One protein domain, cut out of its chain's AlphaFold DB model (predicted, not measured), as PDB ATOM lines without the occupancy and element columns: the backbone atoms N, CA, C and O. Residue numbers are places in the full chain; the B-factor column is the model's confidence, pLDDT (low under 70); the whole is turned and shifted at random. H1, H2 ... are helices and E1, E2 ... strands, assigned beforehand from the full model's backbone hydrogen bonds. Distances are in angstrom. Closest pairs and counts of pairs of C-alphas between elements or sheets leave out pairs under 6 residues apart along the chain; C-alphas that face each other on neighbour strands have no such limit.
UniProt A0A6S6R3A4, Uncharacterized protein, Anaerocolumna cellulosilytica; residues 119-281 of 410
ATOM      1  N   GLU A 119       7.461  68.036  94.772       93.62
ATOM      2  CA  GLU A 119       8.425  67.411  93.851       93.62
ATOM      3  C   GLU A 119       8.799  65.983  94.268       93.62
ATOM      4  O   GLU A 119       8.624  65.053  93.488       93.62
ATOM      5  N   SER A 120       9.228  65.771  95.517       93.75
ATOM      6  CA  SER A 120       9.630  64.434  95.974       93.75
ATOM      7  C   SER A 120       8.495  63.408  95.911       93.75
ATOM      8  O   SER A 120       8.741  62.276  95.513       93.75
ATOM      9  N   LEU A 121       7.258  63.801  96.241       95.06
ATOM     10  CA  LEU A 121       6.097  62.902  96.185       95.06
ATOM     11  C   LEU A 121       5.798  62.485  94.745       95.06
ATOM     12  O   LEU A 121       5.598  61.308  94.467       95.06
ATOM     13  N   VAL A 122       5.810  63.454  93.831       94.75
ATOM     14  CA  VAL A 122       5.545  63.224  92.410       94.75
ATOM     15  C   VAL A 122       6.641  62.360  91.786       94.75
ATOM     16  O   VAL A 122       6.338  61.416  91.063       94.75
ATOM     17  N   LEU A 123       7.913  62.638  92.091       93.56
ATOM     18  CA  LEU A 123       9.041  61.857  91.582       93.56
ATOM     19  C   LEU A 123       9.035  60.416  92.113       93.56
ATOM     20  O   LEU A 123       9.296  59.490  91.348       93.56
ATOM     21  N   GLU A 124       8.747  60.200  93.398       94.69
ATOM     22  CA  GLU A 124       8.659  58.854  93.985       94.69
ATOM     23  C   GLU A 124       7.484  58.051  93.416       94.69
ATOM     24  O   GLU A 124       7.637  56.865  93.101       94.69
ATOM     25  N   ASP A 125       6.332  58.697  93.237       95.31
ATOM     26  CA  ASP A 125       5.153  58.082  92.634       95.31
ATOM     27  C   ASP A 125       5.408  57.715  91.164       95.31
ATOM     28  O   ASP A 125       5.133  56.587  90.761       95.31
ATOM     29  N   LEU A 126       6.045  58.600  90.390       93.25
ATOM     30  CA  LEU A 126       6.361  58.352  88.979       93.25
ATOM     31  C   LEU A 126       7.381  57.221  88.818       93.25
ATOM     32  O   LEU A 126       7.207  56.348  87.971       93.25
ATOM     33  N   LYS A 127       8.395  57.149  89.689       93.44
ATOM     34  CA  LYS A 127       9.329  56.010  89.726       93.44
ATOM     35  C   LYS A 127       8.619  54.694  90.048       93.44
ATOM     36  O   LYS A 127       8.892  53.674  89.419       93.44
ATOM     37  N   SER A 128       7.693  54.717  91.005       92.38
ATOM     38  CA  SER A 128       6.899  53.541  91.382       92.38
ATOM     39  C   SER A 128       5.978  53.099  90.242       92.38
ATOM     40  O   SER A 128       5.898  51.908  89.935       92.38
ATOM     41  N   TYR A 129       5.349  54.060  89.562       92.75
ATOM     42  CA  TYR A 129       4.517  53.829  88.389       92.75
ATOM     43  C   TYR A 129       5.308  53.152  87.264       92.75
ATOM     44  O   TYR A 129       4.861  52.131  86.743       92.75
ATOM     45  N   VAL A 130       6.508  53.647  86.942       92.38
ATOM     46  CA  VAL A 130       7.403  53.070  85.919       92.38
ATOM     47  C   VAL A 130       7.703  51.598  86.202       92.38
ATOM     48  O   VAL A 130       7.486  50.749  85.339       92.38
ATOM     49  N   VAL A 131       8.135  51.274  87.426       88.62
ATOM     50  CA  VAL A 131       8.431  49.884  87.822       88.62
ATOM     51  C   VAL A 131       7.183  49.004  87.728       88.62
ATOM     52  O   VAL A 131       7.255  47.872  87.256       88.62
ATOM     53  N   SER A 132       6.024  49.522  88.145       89.06
ATOM     54  CA  SER A 132       4.770  48.761  88.128       89.06
ATOM     55  C   SER A 132       4.180  48.547  86.729       89.06
ATOM     56  O   SER A 132       3.482  47.559  86.517       89.06
ATOM     57  N   SER A 133       4.446  49.454  85.786       90.50
ATOM     58  CA  SER A 133       3.811  49.469  84.462       90.50
ATOM     59  C   SER A 133       4.615  48.737  83.394       90.50
ATOM     60  O   SER A 133       4.023  48.121  82.513       90.50
ATOM     61  N   LEU A 134       5.948  48.763  83.470       88.62
ATOM     62  CA  LEU A 134       6.807  48.215  82.417       88.62
ATOM     63  C   LEU A 134       7.222  46.753  82.637       88.62
ATOM     64  O   LEU A 134       7.787  46.154  81.730       88.62
ATOM     65  N   SER A 135       6.938  46.156  83.804       82.44
ATOM     66  CA  SER A 135       7.389  44.791  84.154       82.44
ATOM     67  C   SER A 135       8.889  44.563  83.885       82.44
ATOM     68  O   SER A 135       9.296  43.507  83.409       82.44
ATOM     69  N   ILE A 136       9.696  45.586  84.162       86.81
ATOM     70  CA  ILE A 136      11.148  45.620  83.951       86.81
ATOM     71  C   ILE A 136      11.898  45.290  85.238       86.81
ATOM     72  O   ILE A 136      11.392  45.513  86.344       86.81
ATOM     73  N   ASP A 137      13.137  44.829  85.089       89.19
ATOM     74  CA  ASP A 137      14.072  44.764  86.207       89.19
ATOM     75  C   ASP A 137      14.361  46.165  86.758       89.19
ATOM     76  O   ASP A 137      14.220  47.180  86.075       89.19
ATOM     77  N   ALA A 138      14.782  46.239  88.021       90.62
ATOM     78  CA  ALA A 138      15.116  47.520  88.627       90.62
ATOM     79  C   ALA A 138      16.322  48.159  87.902       90.62
ATOM     80  O   ALA A 138      17.386  47.533  87.838       90.62
ATOM     81  N   PRO A 139      16.203  49.396  87.387       93.19
ATOM     82  CA  PRO A 139      17.320  50.063  86.732       93.19
ATOM     83  C   PRO A 139      18.422  50.425  87.734       93.19
ATOM     84  O   PRO A 139      18.167  50.640  88.921       93.19
ATOM     85  N   TYR A 140      19.654  50.553  87.236       92.75
ATOM     86  CA  TYR A 140      20.785  51.062  88.016       92.75
ATOM     87  C   TYR A 140      20.542  52.510  88.468       92.75
ATOM     88  O   TYR A 140      20.868  52.882  89.595       92.75
ATOM     89  N   GLU A 141      19.937  53.317  87.595       91.06
ATOM     90  CA  GLU A 141      19.497  54.678  87.888       91.06
ATOM     91  C   GLU A 141      18.217  54.993  87.110       91.06
ATOM     92  O   GLU A 141      18.045  54.559  85.971       91.06
ATOM     93  N   MET A 142      17.323  55.770  87.724       90.25
ATOM     94  CA  MET A 142      16.144  56.311  87.056       90.25
ATOM     95  C   MET A 142      16.126  57.831  87.192       90.25
ATOM     96  O   MET A 142      16.009  58.364  88.305       90.25
ATOM     97  N   GLU A 143      16.222  58.501  86.049       87.56
ATOM     98  CA  GLU A 143      16.085  59.947  85.909       87.56
ATOM     99  C   GLU A 143      14.660  60.265  85.478       87.56
ATOM    100  O   GLU A 143      14.097  59.626  84.586       87.56
ATOM    101  N   VAL A 144      14.055  61.216  86.178       87.69
ATOM    102  CA  VAL A 144      12.663  61.593  85.984       87.69
ATOM    103  C   VAL A 144      12.579  63.102  86.077       87.69
ATOM    104  O   VAL A 144      12.955  63.674  87.100       87.69
ATOM    105  N   HIS A 145      12.076  63.719  85.015       86.00
ATOM    106  CA  HIS A 145      11.929  65.163  84.917       86.00
ATOM    107  C   HIS A 145      10.565  65.487  84.324       86.00
ATOM    108  O   HIS A 145      10.106  64.828  83.393       86.00
ATOM    109  N   TYR A 146       9.912  66.519  84.839       87.38
ATOM    110  CA  TYR A 146       8.697  67.052  84.231       87.38
ATOM    111  C   TYR A 146       8.738  68.570  84.202       87.38
ATOM    112  O   TYR A 146       9.393  69.203  85.031       87.38
ATOM    113  N   TYR A 147       8.041  69.167  83.242       83.19
ATOM    114  CA  TYR A 147       7.974  70.617  83.128       83.19
ATOM    115  C   TYR A 147       6.693  71.078  82.430       83.19
ATOM    116  O   TYR A 147       6.210  70.403  81.517       83.19
ATOM    117  N   PRO A 148       6.140  72.240  82.816       84.81
ATOM    118  CA  PRO A 148       5.045  72.855  82.087       84.81
ATOM    119  C   PRO A 148       5.480  73.239  80.664       84.81
ATOM    120  O   PRO A 148       6.503  73.897  80.473       84.81
ATOM    121  N   LYS A 149       4.679  72.886  79.658       80.19
ATOM    122  CA  LYS A 149       4.928  73.139  78.228       80.19
ATOM    123  C   LYS A 149       5.117  74.621  77.897       80.19
ATOM    124  O   LYS A 149       5.817  74.944  76.940       80.19
ATOM    125  N   GLU A 150       4.498  75.518  78.672       76.56
ATOM    126  CA  GLU A 150       4.621  76.971  78.486       76.56
ATOM    127  C   GLU A 150       5.970  77.544  78.956       76.56
ATOM    128  O   GLU A 150       6.342  78.640  78.532       76.56
ATOM    129  N   LEU A 151       6.738  76.809  79.771       73.38
ATOM    130  CA  LEU A 151       8.092  77.196  80.176       73.38
ATOM    131  C   LEU A 151       9.080  76.873  79.044       73.38
ATOM    132  O   LEU A 151       9.819  75.891  79.076       73.38
ATOM    133  N   ILE A 152       9.068  77.704  77.998       56.31
ATOM    134  CA  ILE A 152       9.942  77.565  76.828       56.31
ATOM    135  C   ILE A 152      11.297  78.232  77.114       56.31
ATOM    136  O   ILE A 152      11.359  79.419  77.435       56.31
ATOM    137  N   GLY A 153      12.394  77.488  76.921       49.47
ATOM    138  CA  GLY A 153      13.729  78.070  76.744       49.47
ATOM    139  C   GLY A 153      14.731  77.902  77.891       49.47
ATOM    140  O   GLY A 153      15.302  78.872  78.347       49.47
ATOM    141  N   GLU A 154      15.023  76.691  78.338       49.81
ATOM    142  CA  GLU A 154      16.387  76.245  78.719       49.81
ATOM    143  C   GLU A 154      16.293  74.724  78.907       49.81
ATOM    144  O   GLU A 154      16.597  74.174  79.959       49.81
ATOM    145  N   VAL A 155      15.803  74.046  77.864       46.53
ATOM    146  CA  VAL A 155      15.650  72.585  77.839       46.53
ATOM    147  C   VAL A 155      17.019  71.883  77.925       46.53
ATOM    148  O   VAL A 155      17.093  70.755  78.380       46.53
ATOM    149  N   ASP A 156      18.109  72.594  77.608       43.97
ATOM    150  CA  ASP A 156      19.487  72.099  77.735       43.97
ATOM    151  C   ASP A 156      20.231  72.616  78.994       43.97
ATOM    152  O   ASP A 156      21.446  72.468  79.072       43.97
ATOM    153  N   ASN A 157      19.565  73.272  79.966       47.41
ATOM    154  CA  ASN A 157      20.170  73.698  81.250       47.41
ATOM    155  C   ASN A 157      19.113  73.940  82.368       47.41
ATOM    156  O   ASN A 157      18.962  75.053  82.873       47.41
ATOM    157  N   SER A 158      18.366  72.897  82.735       53.88
ATOM    158  CA  SER A 158      17.859  72.546  84.081       53.88
ATOM    159  C   SER A 158      17.267  73.587  85.062       53.88
ATOM    160  O   SER A 158      17.289  73.366  86.276       53.88
ATOM    161  N   LYS A 159      16.722  74.734  84.635       62.19
ATOM    162  CA  LYS A 159      16.166  75.725  85.596       62.19
ATOM    163  C   LYS A 159      14.676  75.603  85.907       62.19
ATOM    164  O   LYS A 159      14.232  76.212  86.888       62.19
ATOM    165  N   TYR A 160      13.949  74.831  85.104       70.88
ATOM    166  CA  TYR A 160      12.482  74.750  85.102       70.88
ATOM    167  C   TYR A 160      11.945  73.340  85.381       70.88
ATOM    168  O   TYR A 160      10.743  73.110  85.282       70.88
ATOM    169  N   GLU A 161      12.828  72.400  85.706       78.44
ATOM    170  CA  GLU A 161      12.447  71.024  86.002       78.44
ATOM    171  C   GLU A 161      11.679  70.938  87.321       78.44
ATOM    172  O   GLU A 161      11.970  71.650  88.284       78.44
ATOM    173  N   ASN A 162      10.719  70.023  87.342       88.00
ATOM    174  CA  ASN A 162       9.977  69.563  88.506       88.00
ATOM    175  C   ASN A 162       9.051  70.608  89.155       88.00
ATOM    176  O   ASN A 162       8.705  70.511  90.334       88.00
ATOM    177  N   PHE A 163       8.579  71.572  88.363       90.12
ATOM    178  CA  PHE A 163       7.534  72.518  88.759       90.12
ATOM    179  C   PHE A 163       6.156  72.057  88.279       90.12
ATOM    180  O   PHE A 163       5.992  71.671  87.124       90.12
ATOM    181  N   ALA A 164       5.159  72.124  89.157       92.75
ATOM    182  CA  ALA A 164       3.776  71.766  88.868       92.75
ATOM    183  C   ALA A 164       2.799  72.826  89.387       92.75
ATOM    184  O   ALA A 164       3.125  73.640  90.248       92.75
ATOM    185  N   GLU A 165       1.588  72.825  88.844       92.44
ATOM    186  CA  GLU A 165       0.466  73.578  89.401       92.44
ATOM    187  C   GLU A 165       0.160  73.092  90.827       92.44
ATOM    188  O   GLU A 165       0.347  71.914  91.161       92.44
ATOM    189  N   TYR A 166      -0.350  74.000  91.662       93.25
ATOM    190  CA  TYR A 166      -0.747  73.673  93.028       93.25
ATOM    191  C   TYR A 166      -1.667  72.445  93.084       93.25
ATOM    192  O   TYR A 166      -2.600  72.296  92.296       93.25
ATOM    193  N   GLY A 167      -1.433  71.579  94.071       90.31
ATOM    194  CA  GLY A 167      -2.258  70.397  94.327       90.31
ATOM    195  C   GLY A 167      -1.854  69.151  93.535       90.31
ATOM    196  O   GLY A 167      -2.225  68.044  93.936       90.31
ATOM    197  N   ILE A 168      -1.033  69.278  92.487       93.69
ATOM    198  CA  ILE A 168      -0.434  68.108  91.837       93.69
ATOM    199  C   ILE A 168       0.563  67.467  92.807       93.69
ATOM    200  O   ILE A 168       1.464  68.113  93.344       93.69
ATOM    201  N   SER A 169       0.346  66.185  93.084       93.56
ATOM    202  CA  SER A 169       1.108  65.400  94.068       93.56
ATOM    203  C   SER A 169       1.282  63.934  93.660       93.56
ATOM    204  O   SER A 169       1.784  63.138  94.446       93.56
ATOM    205  N   SER A 170       0.869  63.577  92.441       93.62
ATOM    206  CA  SER A 170       0.929  62.222  91.893       93.62
ATOM    207  C   SER A 170       1.156  62.240  90.382       93.62
ATOM    208  O   SER A 170       0.876  63.236  89.705       93.62
ATOM    209  N   THR A 171       1.603  61.101  89.864       91.06
ATOM    210  CA  THR A 171       1.760  60.782  88.440       91.06
ATOM    211  C   THR A 171       0.466  60.996  87.676       91.06
ATOM    212  O   THR A 171       0.453  61.650  86.639       91.06
ATOM    213  N   ASP A 172      -0.646  60.519  88.232       89.69
ATOM    214  CA  ASP A 172      -1.977  60.659  87.646       89.69
ATOM    215  C   ASP A 172      -2.359  62.129  87.420       89.69
ATOM    216  O   ASP A 172      -2.946  62.469  86.389       89.69
ATOM    217  N   GLY A 173      -2.016  63.003  88.374       90.25
ATOM    218  CA  GLY A 173      -2.250  64.444  88.274       90.25
ATOM    219  C   GLY A 173      -1.408  65.115  87.186       90.25
ATOM    220  O   GLY A 173      -1.911  66.004  86.502       90.25
ATOM    221  N   LEU A 174      -0.163  64.667  86.992       90.12
ATOM    222  CA  LEU A 174       0.689  65.130  85.895       90.12
ATOM    223  C   LEU A 174       0.196  64.624  84.535       90.12
ATOM    224  O   LEU A 174       0.080  65.399  83.590       90.12
ATOM    225  N   PHE A 175      -0.115  63.332  84.432       88.94
ATOM    226  CA  PHE A 175      -0.506  62.698  83.176       88.94
ATOM    227  C   PHE A 175      -1.814  63.263  82.638       88.94
ATOM    228  O   PHE A 175      -1.863  63.644  81.475       88.94
ATOM    229  N   LYS A 176      -2.853  63.382  83.470       84.00
ATOM    230  CA  LYS A 176      -4.193  63.832  83.039       84.00
ATOM    231  C   LYS A 176      -4.281  65.327  82.725       84.00
ATOM    232  O   LYS A 176      -5.319  65.792  82.260       84.00
ATOM    233  N   ASN A 177      -3.225  66.083  82.992       82.00
ATOM    234  CA  ASN A 177      -3.151  67.500  82.684       82.00
ATOM    235  C   ASN A 177      -2.223  67.675  81.478       82.00
ATOM    236  O   ASN A 177      -1.021  67.602  81.659       82.00
ATOM    237  N   ASP A 178      -2.737  67.916  80.266       81.69
ATOM    238  CA  ASP A 178      -1.957  68.080  79.013       81.69
ATOM    239  C   ASP A 178      -0.982  69.292  79.012       81.69
ATOM    240  O   ASP A 178      -0.408  69.694  78.002       81.69
ATOM    241  N   HIS A 179      -0.751  69.918  80.160       85.62
ATOM    242  CA  HIS A 179       0.162  71.041  80.297       85.62
ATOM    243  C   HIS A 179       1.619  70.642  80.512       85.62
ATOM    244  O   HIS A 179       2.444  71.553  80.535       85.62
ATOM    245  N   TYR A 180       1.976  69.361  80.653       87.38
ATOM    246  CA  TYR A 180       3.353  68.954  80.955       87.38
ATOM    247  C   TYR A 180       4.024  68.193  79.819       87.38
ATOM    248  O   TYR A 180       3.383  67.530  79.001       87.38
ATOM    249  N   ARG A 181       5.352  68.282  79.791       85.88
ATOM    250  CA  ARG A 181       6.188  67.254  79.185       85.88
ATOM    251  C   ARG A 181       6.906  66.486  80.286       85.88
ATOM    252  O   ARG A 181       7.334  67.089  81.270       85.88
ATOM    253  N   ILE A 182       7.005  65.173  80.134       88.25
ATOM    254  CA  ILE A 182       7.456  64.248  81.173       88.25
ATOM    255  C   ILE A 182       8.470  63.282  80.568       88.25
ATOM    256  O   ILE A 182       8.203  62.641  79.557       88.25
ATOM    257  N   TYR A 183       9.627  63.185  81.210       87.56
ATOM    258  CA  TYR A 183      10.803  62.459  80.757       87.56
ATOM    259  C   TYR A 183      11.114  61.402  81.791       87.56
ATOM    260  O   TYR A 183      11.328  61.720  82.960       87.56
ATOM    261  N   VAL A 184      11.147  60.154  81.349       89.94
ATOM    262  CA  VAL A 184      11.587  59.024  82.158       89.94
ATOM    263  C   VAL A 184      12.737  58.346  81.437       89.94
ATOM    264  O   VAL A 184      12.591  57.899  80.301       89.94
ATOM    265  N   VAL A 185      13.876  58.232  82.110       89.75
ATOM    266  CA  VAL A 185      15.064  57.558  81.586       89.75
ATOM    267  C   VAL A 185      15.512  56.497  82.585       89.75
ATOM    268  O   VAL A 185      15.992  56.804  83.675       89.75
ATOM    269  N   CYS A 186      15.352  55.231  82.209       91.94
ATOM    270  CA  CYS A 186      15.826  54.081  82.971       91.94
ATOM    271  C   CYS A 186      17.189  53.643  82.432       91.94
ATOM    272  O   CYS A 186      17.301  53.235  81.273       91.94
ATOM    273  N   LYS A 187      18.219  53.709  83.274       91.06
ATOM    274  CA  LYS A 187      19.602  53.381  82.921       91.06
ATOM    275  C   LYS A 187      20.003  52.049  83.540       91.06
ATOM    276  O   LYS A 187      19.880  51.857  84.749       91.06
ATOM    277  N   TYR A 188      20.531  51.159  82.717       93.88
ATOM    278  CA  TYR A 188      21.008  49.830  83.085       93.88
ATOM    279  C   TYR A 188      22.487  49.694  82.759       93.88
ATOM    280  O   TYR A 188      22.996  50.362  81.866       93.88
ATOM    281  N   ILE A 189      23.186  48.826  83.478       94.06
ATOM    282  CA  ILE A 189      24.592  48.534  83.218       94.06
ATOM    283  C   ILE A 189      24.708  47.035  83.011       94.06
ATOM    284  O   ILE A 189      24.449  46.291  83.953       94.06
ATOM    285  N   ASP A 190      25.120  46.635  81.810       94.38
ATOM    286  CA  ASP A 190      25.355  45.244  81.420       94.38
ATOM    287  C   ASP A 190      24.167  44.337  81.788       94.38
ATOM    288  O   ASP A 190      24.322  43.271  82.381       94.38
ATOM    289  N   SER A 191      22.950  44.823  81.517       94.56
ATOM    290  CA  SER A 191      21.721  44.065  81.761       94.56
ATOM    291  C   SER A 191      21.501  43.024  80.665       94.56
ATOM    292  O   SER A 191      21.715  43.308  79.485       94.56
ATOM    293  N   ASP A 192      21.032  41.842  81.060       91.94
ATOM    294  CA  ASP A 192      20.620  40.741  80.187       91.94
ATOM    295  C   ASP A 192      19.125  40.783  79.820       91.94
ATOM    296  O   ASP A 192      18.640  39.906  79.100       91.94
ATOM    297  N   MET A 193      18.397  41.812  80.269       92.50
ATOM    298  CA  MET A 193      16.992  42.030  79.929       92.50
ATOM    299  C   MET A 193      16.791  42.114  78.408       92.50
ATOM    300  O   MET A 193      17.547  42.766  77.687       92.50
ATOM    301  N   GLU A 194      15.720  41.505  77.893       90.94
ATOM    302  CA  GLU A 194      15.382  41.575  76.470       90.94
ATOM    303  C   GLU A 194      14.654  42.892  76.136       90.94
ATOM    304  O   GLU A 194      13.433  42.945  76.006       90.94
ATOM    305  N   PHE A 195      15.418  43.978  75.987       91.81
ATOM    306  CA  PHE A 195      14.896  45.336  75.764       91.81
ATOM    307  C   PHE A 195      13.890  45.447  74.603       91.81
ATOM    308  O   PHE A 195      12.867  46.115  74.738       91.81
ATOM    309  N   GLY A 196      14.137  44.765  73.479       86.25
ATOM    310  CA  GLY A 196      13.242  44.781  72.311       86.25
ATOM    311  C   GLY A 196      11.867  44.137  72.546       86.25
ATOM    312  O   GLY A 196      10.956  44.353  71.752       86.25
ATOM    313  N   SER A 197      11.707  43.374  73.632       89.75
ATOM    314  CA  SER A 197      10.453  42.709  74.015       89.75
ATOM    315  C   SER A 197       9.676  43.464  75.097       89.75
ATOM    316  O   SER A 197       8.591  43.027  75.483       89.75
ATOM    317  N   VAL A 198      10.207  44.581  75.612       90.38
ATOM    318  CA  VAL A 198       9.536  45.365  76.655       90.38
ATOM    319  C   VAL A 198       8.290  46.032  76.078       90.38
ATOM    320  O   VAL A 198       8.371  46.847  75.157       90.38
ATOM    321  N   ASP A 199       7.129  45.713  76.649       89.94
ATOM    322  CA  ASP A 199       5.864  46.332  76.265       89.94
ATOM    323  C   ASP A 199       5.730  47.724  76.888       89.94
ATOM    324  O   ASP A 199       5.250  47.907  78.008       89.94
ATOM    325  N   THR A 200       6.142  48.736  76.128       90.00
ATOM    326  CA  THR A 200       6.049  50.130  76.562       90.00
ATOM    327  C   THR A 200       4.634  50.691  76.486       90.00
ATOM    328  O   THR A 200       4.411  51.784  76.995       90.00
ATOM    329  N   LYS A 201       3.664  50.015  75.853       87.62
ATOM    330  CA  LYS A 201       2.318  50.584  75.662       87.62
ATOM    331  C   LYS A 201       1.587  50.757  76.986       87.62
ATOM    332  O   LYS A 201       0.949  51.782  77.186       87.62
ATOM    333  N   HIS A 202       1.747  49.804  77.902       86.44
ATOM    334  CA  HIS A 202       1.103  49.815  79.219       86.44
ATOM    335  C   HIS A 202       1.629  50.908  80.163       86.44
ATOM    336  O   HIS A 202       0.990  51.206  81.171       86.44
ATOM    337  N   PHE A 203       2.768  51.526  79.838       90.50
ATOM    338  CA  PHE A 203       3.275  52.698  80.550       90.50
ATOM    339  C   PHE A 203       2.543  53.990  80.172       90.50
ATOM    340  O   PHE A 203       2.501  54.927  80.964       90.50
ATOM    341  N   PHE A 204       1.956  54.072  78.977       88.94
ATOM    342  CA  PHE A 204       1.234  55.269  78.558       88.94
ATOM    343  C   PHE A 204      -0.257  55.121  78.881       88.94
ATOM    344  O   PHE A 204      -0.869  54.128  78.486       88.94
ATOM    345  N   PRO A 205      -0.892  56.102  79.545       79.50
ATOM    346  CA  PRO A 205      -2.330  56.043  79.782       79.50
ATOM    347  C   PRO A 205      -3.119  56.067  78.468       79.50
ATOM    348  O   PRO A 205      -2.721  56.720  77.501       79.50
ATOM    349  N   GLU A 206      -4.272  55.397  78.444       73.31
ATOM    350  CA  GLU A 206      -5.135  55.300  77.254       73.31
ATOM    351  C   GLU A 206      -5.798  56.635  76.869       73.31
ATOM    352  O   GLU A 206      -6.195  56.819  75.723       73.31
ATOM    353  N   THR A 207      -5.901  57.587  77.797       71.38
ATOM    354  CA  THR A 207      -6.567  58.881  77.584       71.38
ATOM    355  C   THR A 207      -5.645  59.934  76.963       71.38
ATOM    356  O   THR A 207      -4.445  59.713  76.788       71.38
ATOM    357  N   GLU A 208      -6.201  61.114  76.668       73.56
ATOM    358  CA  GLU A 208      -5.406  62.327  76.455       73.56
ATOM    359  C   GLU A 208      -4.496  62.564  77.669       73.56
ATOM    360  O   GLU A 208      -4.950  62.476  78.816       73.56
ATOM    361  N   VAL A 209      -3.211  62.816  77.414       79.94
ATOM    362  CA  VAL A 209      -2.183  62.941  78.454       79.94
ATOM    363  C   VAL A 209      -1.149  64.002  78.126       79.94
ATOM    364  O   VAL A 209      -0.893  64.284  76.967       79.94
ATOM    365  N   SER A 210      -0.461  64.534  79.127       86.94
ATOM    366  CA  SER A 210       0.812  65.237  78.918       86.94
ATOM    367  C   SER A 210       1.732  64.560  77.894       86.94
ATOM    368  O   SER A 210       1.649  63.359  77.662       86.94
ATOM    369  N   GLU A 211       2.636  65.325  77.284       87.56
ATOM    370  CA  GLU A 211       3.651  64.748  76.397       87.56
ATOM    371  C   GLU A 211       4.581  63.869  77.235       87.56
ATOM    372  O   GLU A 211       5.330  64.376  78.066       87.56
ATOM    373  N   VAL A 212       4.497  62.551  77.076       88.94
ATOM    374  CA  VAL A 212       5.279  61.606  77.875       88.94
ATOM    375  C   VAL A 212       6.298  60.929  76.988       88.94
ATOM    376  O   VAL A 212       5.986  60.462  75.891       88.94
ATOM    377  N   TYR A 213       7.507  60.818  77.508       88.69
ATOM    378  CA  TYR A 213       8.607  60.173  76.838       88.69
ATOM    379  C   TYR A 213       9.348  59.233  77.792       88.69
ATOM    380  O   TYR A 213       9.608  59.557  78.954       88.69
ATOM    381  N   LEU A 214       9.720  58.075  77.266       90.50
ATOM    382  CA  LEU A 214      10.380  56.988  77.966       90.50
ATOM    383  C   LEU A 214      11.633  56.572  77.195       90.50
ATOM    384  O   LEU A 214      11.566  56.333  75.990       90.50
ATOM    385  N   ALA A 215      12.754  56.414  77.896       90.06
ATOM    386  CA  ALA A 215      13.923  55.703  77.395       90.06
ATOM    387  C   ALA A 215      14.345  54.595  78.357       90.06
ATOM    388  O   ALA A 215      14.444  54.810  79.565       90.06
ATOM    389  N   LEU A 216      14.653  53.429  77.798       91.56
ATOM    390  CA  LEU A 216      15.365  52.353  78.480       91.56
ATOM    391  C   LEU A 216      16.724  52.222  77.801       91.56
ATOM    392  O   LEU A 216      16.794  52.002  76.593       91.56
ATOM    393  N   ILE A 217      17.794  52.402  78.564       90.06
ATOM    394  CA  ILE A 217      19.148  52.511  78.029       90.06
ATOM    395  C   ILE A 217      20.036  51.512  78.753       90.06
ATOM    396  O   ILE A 217      20.173  51.582  79.974       90.06
ATOM    397  N   ASN A 218      20.672  50.618  78.003       92.62
ATOM    398  CA  ASN A 218      21.643  49.672  78.529       92.62
ATOM    399  C   ASN A 218      23.057  50.099  78.151       92.62
ATOM    400  O   ASN A 218      23.395  50.196  76.970       92.62
ATOM    401  N   PHE A 219      23.891  50.351  79.152       91.88
ATOM    402  CA  PHE A 219      25.315  50.589  78.959       91.88
ATOM    403  C   PHE A 219      26.052  49.259  78.921       91.88
ATOM    404  O   PHE A 219      25.790  48.384  79.739       91.88
ATOM    405  N   ARG A 220      27.041  49.133  78.034       91.56
ATOM    406  CA  ARG A 220      27.825  47.895  77.887       91.56
ATOM    407  C   ARG A 220      28.542  47.479  79.170       91.56
ATOM    408  O   ARG A 220      28.799  46.303  79.368       91.56
ATOM    409  N   ASN A 221      28.958  48.447  79.984       91.00
ATOM    410  CA  ASN A 221      29.592  48.226  81.279       91.00
ATOM    411  C   ASN A 221      29.637  49.529  82.088       91.00
ATOM    412  O   ASN A 221      29.315  50.613  81.597       91.00
ATOM    413  N   LYS A 222      30.072  49.412  83.343       89.44
ATOM    414  CA  LYS A 222      30.121  50.525  84.293       89.44
ATOM    415  C   LYS A 222      31.136  51.608  83.925       89.44
ATOM    416  O   LYS A 222      30.900  52.768  84.240       89.44
ATOM    417  N   ASP A 223      32.233  51.258  83.263       86.38
ATOM    418  CA  ASP A 223      33.275  52.223  82.887       86.38
ATOM    419  C   ASP A 223      32.832  53.126  81.728       86.38
ATOM    420  O   ASP A 223      33.347  54.229  81.560       86.38
ATOM    421  N   ARG A 224      31.848  52.668  80.947       82.19
ATOM    422  CA  ARG A 224      31.211  53.423  79.860       82.19
ATOM    423  C   ARG A 224      29.922  54.124  80.288       82.19
ATOM    424  O   ARG A 224      29.297  54.797  79.474       82.19
ATOM    425  N   TYR A 225      29.507  53.980  81.545       82.31
ATOM    426  CA  TYR A 225      28.363  54.713  82.068       82.31
ATOM    427  C   TYR A 225      28.722  56.191  82.261       82.31
ATOM    428  O   TYR A 225      29.705  56.536  82.923       82.31
ATOM    429  N   ILE A 226      27.888  57.067  81.704       71.12
ATOM    430  CA  ILE A 226      28.027  58.517  81.819       71.12
ATOM    431  C   ILE A 226      26.931  59.017  82.755       71.12
ATOM    432  O   ILE A 226      25.740  58.831  82.507       71.12
ATOM    433  N   LYS A 227      27.347  59.658  83.850       69.62
ATOM    434  CA  LYS A 227      26.426  60.284  84.799       69.62
ATOM    435  C   LYS A 227      25.927  61.618  84.244       69.62
ATOM    436  O   LYS A 227      26.745  62.448  83.853       69.62
ATOM    437  N   GLY A 228      24.621  61.855  84.321       66.12
ATOM    438  CA  GLY A 228      23.972  63.069  83.824       66.12
ATOM    439  C   GLY A 228      23.079  62.815  82.612       66.12
ATOM    440  O   GLY A 228      22.925  61.676  82.165       66.12
ATOM    441  N   ASP A 229      22.479  63.890  82.110       56.78
ATOM    442  CA  ASP A 229      21.373  63.832  81.158       56.78
ATOM    443  C   ASP A 229      21.866  63.485  79.742       56.78
ATOM    444  O   ASP A 229      22.422  64.313  79.020       56.78
ATOM    445  N   MET A 230      21.738  62.209  79.370       58.53
ATOM    446  CA  MET A 230      22.165  61.691  78.060       58.53
ATOM    447  C   MET A 230      21.127  61.899  76.958       58.53
ATOM    448  O   MET A 230      21.416  61.680  75.778       58.53
ATOM    449  N   VAL A 231      19.913  62.292  77.336       59.09
ATOM    450  CA  VAL A 231      18.779  62.419  76.436       59.09
ATOM    451  C   VAL A 231      18.497  63.903  76.287       59.09
ATOM    452  O   VAL A 231      18.043  64.542  77.225       59.09
ATOM    453  N   SER A 232      18.738  64.479  75.102       55.66
ATOM    454  CA  SER A 232      18.293  65.860  74.895       55.66
ATOM    455  C   SER A 232      16.777  65.901  75.007       55.66
ATOM    456  O   SER A 232      16.047  65.331  74.186       55.66
ATOM    457  N   VAL A 233      16.328  66.614  76.034       51.94
ATOM    458  CA  VAL A 233      14.937  66.748  76.448       51.94
ATOM    459  C   VAL A 233      14.077  67.342  75.315       51.94
ATOM    460  O   VAL A 233      12.877  67.121  75.252       51.94
ATOM    461  N   SER A 234      14.664  68.011  74.320       46.00
ATOM    462  CA  SER A 234      13.904  68.537  73.176       46.00
ATOM    463  C   SER A 234      13.473  67.487  72.142       46.00
ATOM    464  O   SER A 234      12.510  67.738  71.425       46.00
ATOM    465  N   ASN A 235      14.167  66.343  72.025       50.56
ATOM    466  CA  ASN A 235      13.952  65.409  70.906       50.56
ATOM    467  C   ASN A 235      14.203  63.918  71.207       50.56
ATOM    468  O   ASN A 235      14.184  63.122  70.271       50.56
ATOM    469  N   PHE A 236      14.486  63.516  72.453       57.38
ATOM    470  CA  PHE A 236      14.947  62.146  72.754       57.38
ATOM    471  C   PHE A 236      16.106  61.692  71.851       57.38
ATOM    472  O   PHE A 236      16.201  60.540  71.433       57.38
ATOM    473  N   ARG A 237      16.990  62.631  71.503       55.22
ATOM    474  CA  ARG A 237      18.155  62.358  70.662       55.22
ATOM    475  C   ARG A 237      19.372  62.110  71.537       55.22
ATOM    476  O   ARG A 237      19.688  62.912  72.420       55.22
ATOM    477  N   PHE A 238      20.079  61.028  71.232       60.56
ATOM    478  CA  PHE A 238      21.439  60.783  71.693       60.56
ATOM    479  C   PHE A 238      22.354  61.669  70.846       60.56
ATOM    480  O   PHE A 238      22.779  61.297  69.759       60.56
ATOM    481  N   ASN A 239      22.552  62.907  71.298       48.88
ATOM    482  CA  ASN A 239      23.177  63.960  70.494       48.88
ATOM    483  C   ASN A 239      24.694  63.796  70.288       48.88
ATOM    484  O   ASN A 239      25.280  64.623  69.592       48.88
ATOM    485  N   ASP A 240      25.321  62.762  70.854       59.88
ATOM    486  CA  ASP A 240      26.767  62.577  70.772       59.88
ATOM    487  C   ASP A 240      27.160  61.161  70.339       59.88
ATOM    488  O   ASP A 240      26.572  60.162  70.755       59.88
ATOM    489  N   TYR A 241      28.192  61.091  69.505       63.28
ATOM    490  CA  TYR A 241      28.756  59.866  68.962       63.28
ATOM    491  C   TYR A 241      29.288  58.961  70.079       63.28
ATOM    492  O   TYR A 241      29.054  57.755  70.045       63.28
ATOM    493  N   GLN A 242      29.860  59.547  71.140       63.81
ATOM    494  CA  GLN A 242      30.269  58.842  72.363       63.81
ATOM    495  C   GLN A 242      29.160  57.945  72.949       63.81
ATOM    496  O   GLN A 242      29.443  56.924  73.590       63.81
ATOM    497  N   HIS A 243      27.889  58.299  72.741       74.00
ATOM    498  CA  HIS A 243      26.777  57.522  73.268       74.00
ATOM    499  C   HIS A 243      26.710  56.143  72.601       74.00
ATOM    500  O   HIS A 243      26.659  55.143  73.305       74.00
ATOM    501  N   TYR A 244      26.842  56.035  71.277       77.25
ATOM    502  CA  TYR A 244      26.761  54.736  70.592       77.25
ATOM    503  C   TYR A 244      27.864  53.768  71.037       77.25
ATOM    504  O   TYR A 244      27.612  52.583  71.252       77.25
ATOM    505  N   TYR A 245      29.073  54.283  71.273       83.06
ATOM    506  CA  TYR A 245      30.180  53.503  71.835       83.06
ATOM    507  C   TYR A 245      29.858  52.871  73.195       83.06
ATOM    508  O   TYR A 245      30.308  51.766  73.524       83.06
ATOM    509  N   SER A 246      29.086  53.594  74.000       86.94
ATOM    510  CA  SER A 246      28.826  53.273  75.400       86.94
ATOM    511  C   SER A 246      27.629  52.341  75.587       86.94
ATOM    512  O   SER A 246      27.571  51.602  76.572       86.94
ATOM    513  N   LEU A 247      26.697  52.349  74.635       88.19
ATOM    514  CA  LEU A 247      25.399  51.686  74.732       88.19
ATOM    515  C   LEU A 247      25.386  50.325  74.036       88.19
ATOM    516  O   LEU A 247      26.052  50.142  73.020       88.19
ATOM    517  N   SER A 248      24.625  49.369  74.572       92.38
ATOM    518  CA  SER A 248      24.322  48.084  73.924       92.38
ATOM    519  C   SER A 248      22.891  48.025  73.403       92.38
ATOM    520  O   SER A 248      22.661  47.497  72.322       92.38
ATOM    521  N   ASP A 249      21.933  48.587  74.136       91.56
ATOM    522  CA  ASP A 249      20.514  48.534  73.797       91.56
ATOM    523  C   ASP A 249      19.852  49.851  74.169       91.56
ATOM    524  O   ASP A 249      20.139  50.447  75.211       91.56
ATOM    525  N   VAL A 250      18.955  50.298  73.301       89.06
ATOM    526  CA  VAL A 250      18.179  51.514  73.490       89.06
ATOM    527  C   VAL A 250      16.751  51.248  73.056       89.06
ATOM    528  O   VAL A 250      16.504  50.854  71.919       89.06
ATOM    529  N   VAL A 251      15.812  51.515  73.955       89.50
ATOM    530  CA  VAL A 251      14.388  51.638  73.648       89.50
ATOM    531  C   VAL A 251      13.996  53.080  73.886       89.50
ATOM    532  O   VAL A 251      14.281  53.617  74.956       89.50
ATOM    533  N   THR A 252      13.316  53.694  72.927       87.88
ATOM    534  CA  THR A 252      12.617  54.961  73.137       87.88
ATOM    535  C   THR A 252      11.149  54.790  72.801       87.88
ATOM    536  O   THR A 252      10.788  54.115  71.839       87.88
ATOM    537  N   ALA A 253      10.291  55.389  73.613       88.50
ATOM    538  CA  ALA A 253       8.862  55.409  73.382       88.50
ATOM    539  C   ALA A 253       8.313  56.785  73.748       88.50
ATOM    540  O   ALA A 253       8.720  57.362  74.756       88.50
ATOM    541  N   LYS A 254       7.388  57.321  72.954       88.00
ATOM    542  CA  LYS A 254       6.738  58.595  73.270       88.00
ATOM    543  C   LYS A 254       5.265  58.617  72.895       88.00
ATOM    544  O   LYS A 254       4.840  57.969  71.937       88.00
ATOM    545  N   LYS A 255       4.511  59.419  73.643       88.25
ATOM    546  CA  LYS A 255       3.121  59.776  73.364       88.25
ATOM    547  C   LYS A 255       2.984  61.293  73.465       88.25
ATOM    548  O   LYS A 255       3.101  61.868  74.544       88.25
ATOM    549  N   GLU A 256       2.764  61.930  72.323       85.06
ATOM    550  CA  GLU A 256       2.618  63.379  72.175       85.06
ATOM    551  C   GLU A 256       1.476  63.700  71.211       85.06
ATOM    552  O   GLU A 256       1.027  62.833  70.455       85.06
ATOM    553  N   LYS A 257       0.999  64.948  71.224       82.75
ATOM    554  CA  LYS A 257       0.066  65.394  70.194       82.75
ATOM    555  C   LYS A 257       0.808  65.583  68.877       82.75
ATOM    556  O   LYS A 257       1.804  66.301  68.818       82.75
ATOM    557  N   VAL A 258       0.268  65.013  67.812       78.56
ATOM    558  CA  VAL A 258       0.771  65.169  66.450       78.56
ATOM    559  C   VAL A 258      -0.159  66.113  65.693       78.56
ATOM    560  O   VAL A 258      -1.374  66.112  65.902       78.56
ATOM    561  N   LEU A 259       0.412  66.954  64.830       79.06
ATOM    562  CA  LEU A 259      -0.374  67.785  63.926       79.06
ATOM    563  C   LEU A 259      -1.064  66.888  62.891       79.06
ATOM    564  O   LEU A 259      -0.407  66.304  62.030       79.06
ATOM    565  N   ASP A 260      -2.387  66.834  62.945       80.44
ATOM    566  CA  ASP A 260      -3.201  66.309  61.862       80.44
ATOM    567  C   ASP A 260      -3.248  67.354  60.739       80.44
ATOM    568  O   ASP A 260      -3.835  68.430  60.874       80.44
ATOM    569  N   TYR A 261      -2.596  67.041  59.617       81.88
ATOM    570  CA  TYR A 261      -2.520  67.931  58.462       81.88
ATOM    571  C   TYR A 261      -3.868  68.141  57.763       81.88
ATOM    572  O   TYR A 261      -4.039  69.171  57.109       81.88
ATOM    573  N   GLU A 262      -4.820  67.216  57.884       85.06
ATOM    574  CA  GLU A 262      -6.142  67.369  57.274       85.06
ATOM    575  C   GLU A 262      -7.006  68.329  58.089       85.06
ATOM    576  O   GLU A 262      -7.590  69.265  57.537       85.06
ATOM    577  N   SER A 263      -7.058  68.131  59.409       85.88
ATOM    578  CA  SER A 263      -7.872  68.968  60.295       85.88
ATOM    579  C   SER A 263      -7.164  70.235  60.789       85.88
ATOM    580  O   SER A 263      -7.828  71.121  61.327       85.88
ATOM    581  N   GLN A 264      -5.845  70.345  60.587       86.88
ATOM    582  CA  GLN A 264      -4.970  71.396  61.132       86.88
ATOM    583  C   GLN A 264      -5.029  71.498  62.668       86.88
ATOM    584  O   GLN A 264      -4.732  72.548  63.240       86.88
ATOM    585  N   ASN A 265      -5.404  70.406  63.340       83.81
ATOM    586  CA  ASN A 265      -5.478  70.320  64.793       83.81
ATOM    587  C   ASN A 265      -4.416  69.366  65.334       83.81
ATOM    588  O   ASN A 265      -3.970  68.445  64.658       83.81
ATOM    589  N   TYR A 266      -4.033  69.577  66.587       80.69
ATOM    590  CA  TYR A 266      -3.160  68.664  67.311       80.69
ATOM    591  C   TYR A 266      -4.002  67.589  67.997       80.69
ATOM    592  O   TYR A 266      -4.854  67.916  68.825       80.69
ATOM    593  N   VAL A 267      -3.753  66.326  67.665       80.19
ATOM    594  CA  VAL A 267      -4.476  65.159  68.192       80.19
ATOM    595  C   VAL A 267      -3.487  64.141  68.747       80.19
ATOM    596  O   VAL A 267      -2.342  64.088  68.300       80.19
ATOM    597  N   TYR A 268      -3.897  63.341  69.729       75.62
ATOM    598  CA  TYR A 268      -3.088  62.188  70.125       75.62
ATOM    599  C   TYR A 268      -3.220  61.097  69.080       75.62
ATOM    600  O   TYR A 268      -4.331  60.774  68.662       75.62
ATOM    601  N   ASP A 269      -2.086  60.522  68.695       73.56
ATOM    602  CA  ASP A 269      -2.092  59.206  68.078       73.56
ATOM    603  C   ASP A 269      -2.375  58.173  69.179       73.56
ATOM    604  O   ASP A 269      -1.792  58.221  70.270       73.56
ATOM    605  N   ASP A 270      -3.289  57.245  68.901       69.75
ATOM    606  CA  ASP A 270      -3.532  56.095  69.772       69.75
ATOM    607  C   ASP A 270      -2.305  55.164  69.803       69.75
ATOM    608  O   ASP A 270      -2.130  54.373  70.734       69.75
ATOM    609  N   ASN A 271      -1.424  55.267  68.803       77.94
ATOM    610  CA  ASN A 271      -0.163  54.553  68.754       77.94
ATOM    611  C   ASN A 271       0.943  55.307  69.497       77.94
ATOM    612  O   ASN A 271       1.188  56.493  69.294       77.94
ATOM    613  N   VAL A 272       1.676  54.562  70.318       83.69
ATOM    614  CA  VAL A 272       2.943  55.005  70.903       83.69
ATOM    615  C   VAL A 272       4.024  54.942  69.822       83.69
ATOM    616  O   VAL A 272       4.212  53.889  69.208       83.69
ATOM    617  N   ASP A 273       4.750  56.041  69.605       83.69
ATOM    618  CA  ASP A 273       5.925  56.055  68.725       83.69
ATOM    619  C   ASP A 273       7.070  55.355  69.455       83.69
ATOM    620  O   ASP A 273       7.569  55.862  70.459       83.69
ATOM    621  N   TYR A 274       7.428  54.165  68.982       86.12
ATOM    622  CA  TYR A 274       8.374  53.249  69.611       86.12
ATOM    623  C   TYR A 274       9.559  52.995  68.685       86.12
ATOM    624  O   TYR A 274       9.373  52.703  67.503       86.12
ATOM    625  N   ASN A 275      10.770  53.024  69.235       85.00
ATOM    626  CA  ASN A 275      11.989  52.647  68.533       85.00
ATOM    627  C   ASN A 275      12.858  51.746  69.413       85.00
ATOM    628  O   ASN A 275      13.013  51.989  70.610       85.00
ATOM    629  N   TYR A 276      13.473  50.744  68.787       86.88
ATOM    630  CA  TYR A 276      14.467  49.874  69.407       86.88
ATOM    631  C   TYR A 276      15.736  49.821  68.558       86.88
ATOM    632  O   TYR A 276      15.675  49.616  67.344       86.88
ATOM    633  N   ALA A 277      16.888  49.959  69.207       86.06
ATOM    634  CA  ALA A 277      18.197  49.790  68.601       86.06
ATOM    635  C   ALA A 277      19.067  48.886  69.474       86.06
ATOM    636  O   ALA A 277      19.186  49.099  70.682       86.06
ATOM    637  N   ARG A 278      19.706  47.898  68.839       90.06
ATOM    638  CA  ARG A 278      20.746  47.072  69.453       90.06
ATOM    639  C   ARG A 278      22.083  47.444  68.847       90.06
ATOM    640  O   ARG A 278      22.314  47.208  67.668       90.06
ATOM    641  N   TYR A 279      22.982  47.969  69.657       91.00
ATOM    642  CA  TYR A 279      24.327  48.317  69.244       91.00
ATOM    643  C   TYR A 279      25.291  47.164  69.521       91.00
ATOM    644  O   TYR A 279      25.603  46.844  70.673       91.00
ATOM    645  N   ARG A 280      25.849  46.567  68.470       93.06
ATOM    646  CA  ARG A 280      26.960  45.610  68.595       93.06
ATOM    647  C   ARG A 280      28.288  46.344  68.666       93.06
ATOM    648  O   ARG A 280      28.389  47.467  68.187       93.06
ATOM    649  N   LEU A 281      29.266  45.717  69.313       94.12
ATOM    650  CA  LEU A 281      30.648  46.169  69.320       94.12
ATOM    651  C   LEU A 281      31.550  44.991  68.995       94.12
ATOM    652  O   LEU A 281      31.419  43.934  69.612       94.12
TER     653      LEU A 281
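AT A GLANCE: This is residues 119 to 281 of the 410 residues of an uncharacterized protein of Anaerocolumna cellulosilytica (UniProt A0A6S6R3A4). A twisted sheet of five strands has helix H1 crossing one face over E1 and E2; over the opposite face pass the loop residues 231 to 238, with the short helix H3 near one end of the strands. Towards the other end E4 runs on into E5, which makes a small hairpin with E6. The printed part has 163 residues, with three named helices and seven named strands in the order H1 E1 H2 E2 E3 H3 E4 E5 E6 E7. The large sheet, in the order E1 E2 E3 E4 E7, is mixed, and the class is mixed helices and strands, with under half of the residues in named elements. The whole is compact, with a radius of gyration of the C-alphas of 15.8 A and spans of 44 by 39 by 31 A.

HOW THE PARTS SIT: H1, residues 119 to 134, is on the sheet at a height over the sheet of 9.3 A, and the C-alphas of Leu 123 and Val 144 are its closest to E1, residues 141 to 148, at 6.7 A. It runs across the strands, only just, at 62 degrees to E1 on the local plane. H2, residues 171 to 175, touches H1, the closest C-alphas being those of Leu 126 and Thr 171, 5.2 A apart, and only grazes the sheet. E2, residues 180 to 189, is antiparallel to E1, with N 143 and O 185 2.9 A apart, within hydrogen-bond range. E3, residues 211 to 219, is parallel to E2, with N 184 and O 213 at 2.9 A. H3, residues 241 to 246, is on the sheet on the face opposite H1, over none of the strands, at a height over the sheet of 8.5 A. E4, residues 247 to 255, is antiparallel to E3, with N 214 and O 253 at 2.8 A, and also to E7, residues 273 to 281, with N 252 and O 275 at 2.9 A. E5, residues 257 to 260, and E6, residues 265 to 268, form an antiparallel hairpin, with N 258 and O 267 at 2.8 A. In H1 and H2 every O i to N i+4 pair is within hydrogen-bond range; in H3 1 of 2 is.

IN THESE COORDINATES: H1 begins at C-alpha 119 (8.425, 67.411, 93.851) and is 22.4 A long. E1 measures 23.9 A, E2 29.5 A, E3 26.0 A and E4 23.7 A; E4 begins at C-alpha 247 (25.399, 51.686, 74.732). E7, 26.6 A long, ends at C-alpha 281 (30.648, 46.169, 69.320).

THE WHOLE: The two C-alphas farthest apart, those of Asp 223 and Ser 263, are 49.8 A apart. The printed part has no cut. The links E1 to H2, E2 to E3 and E3 to H3 are long. Mean pLDDT of the printed part is 82.6; residues 152 to 159, 227 to 242 and 270 are under 70.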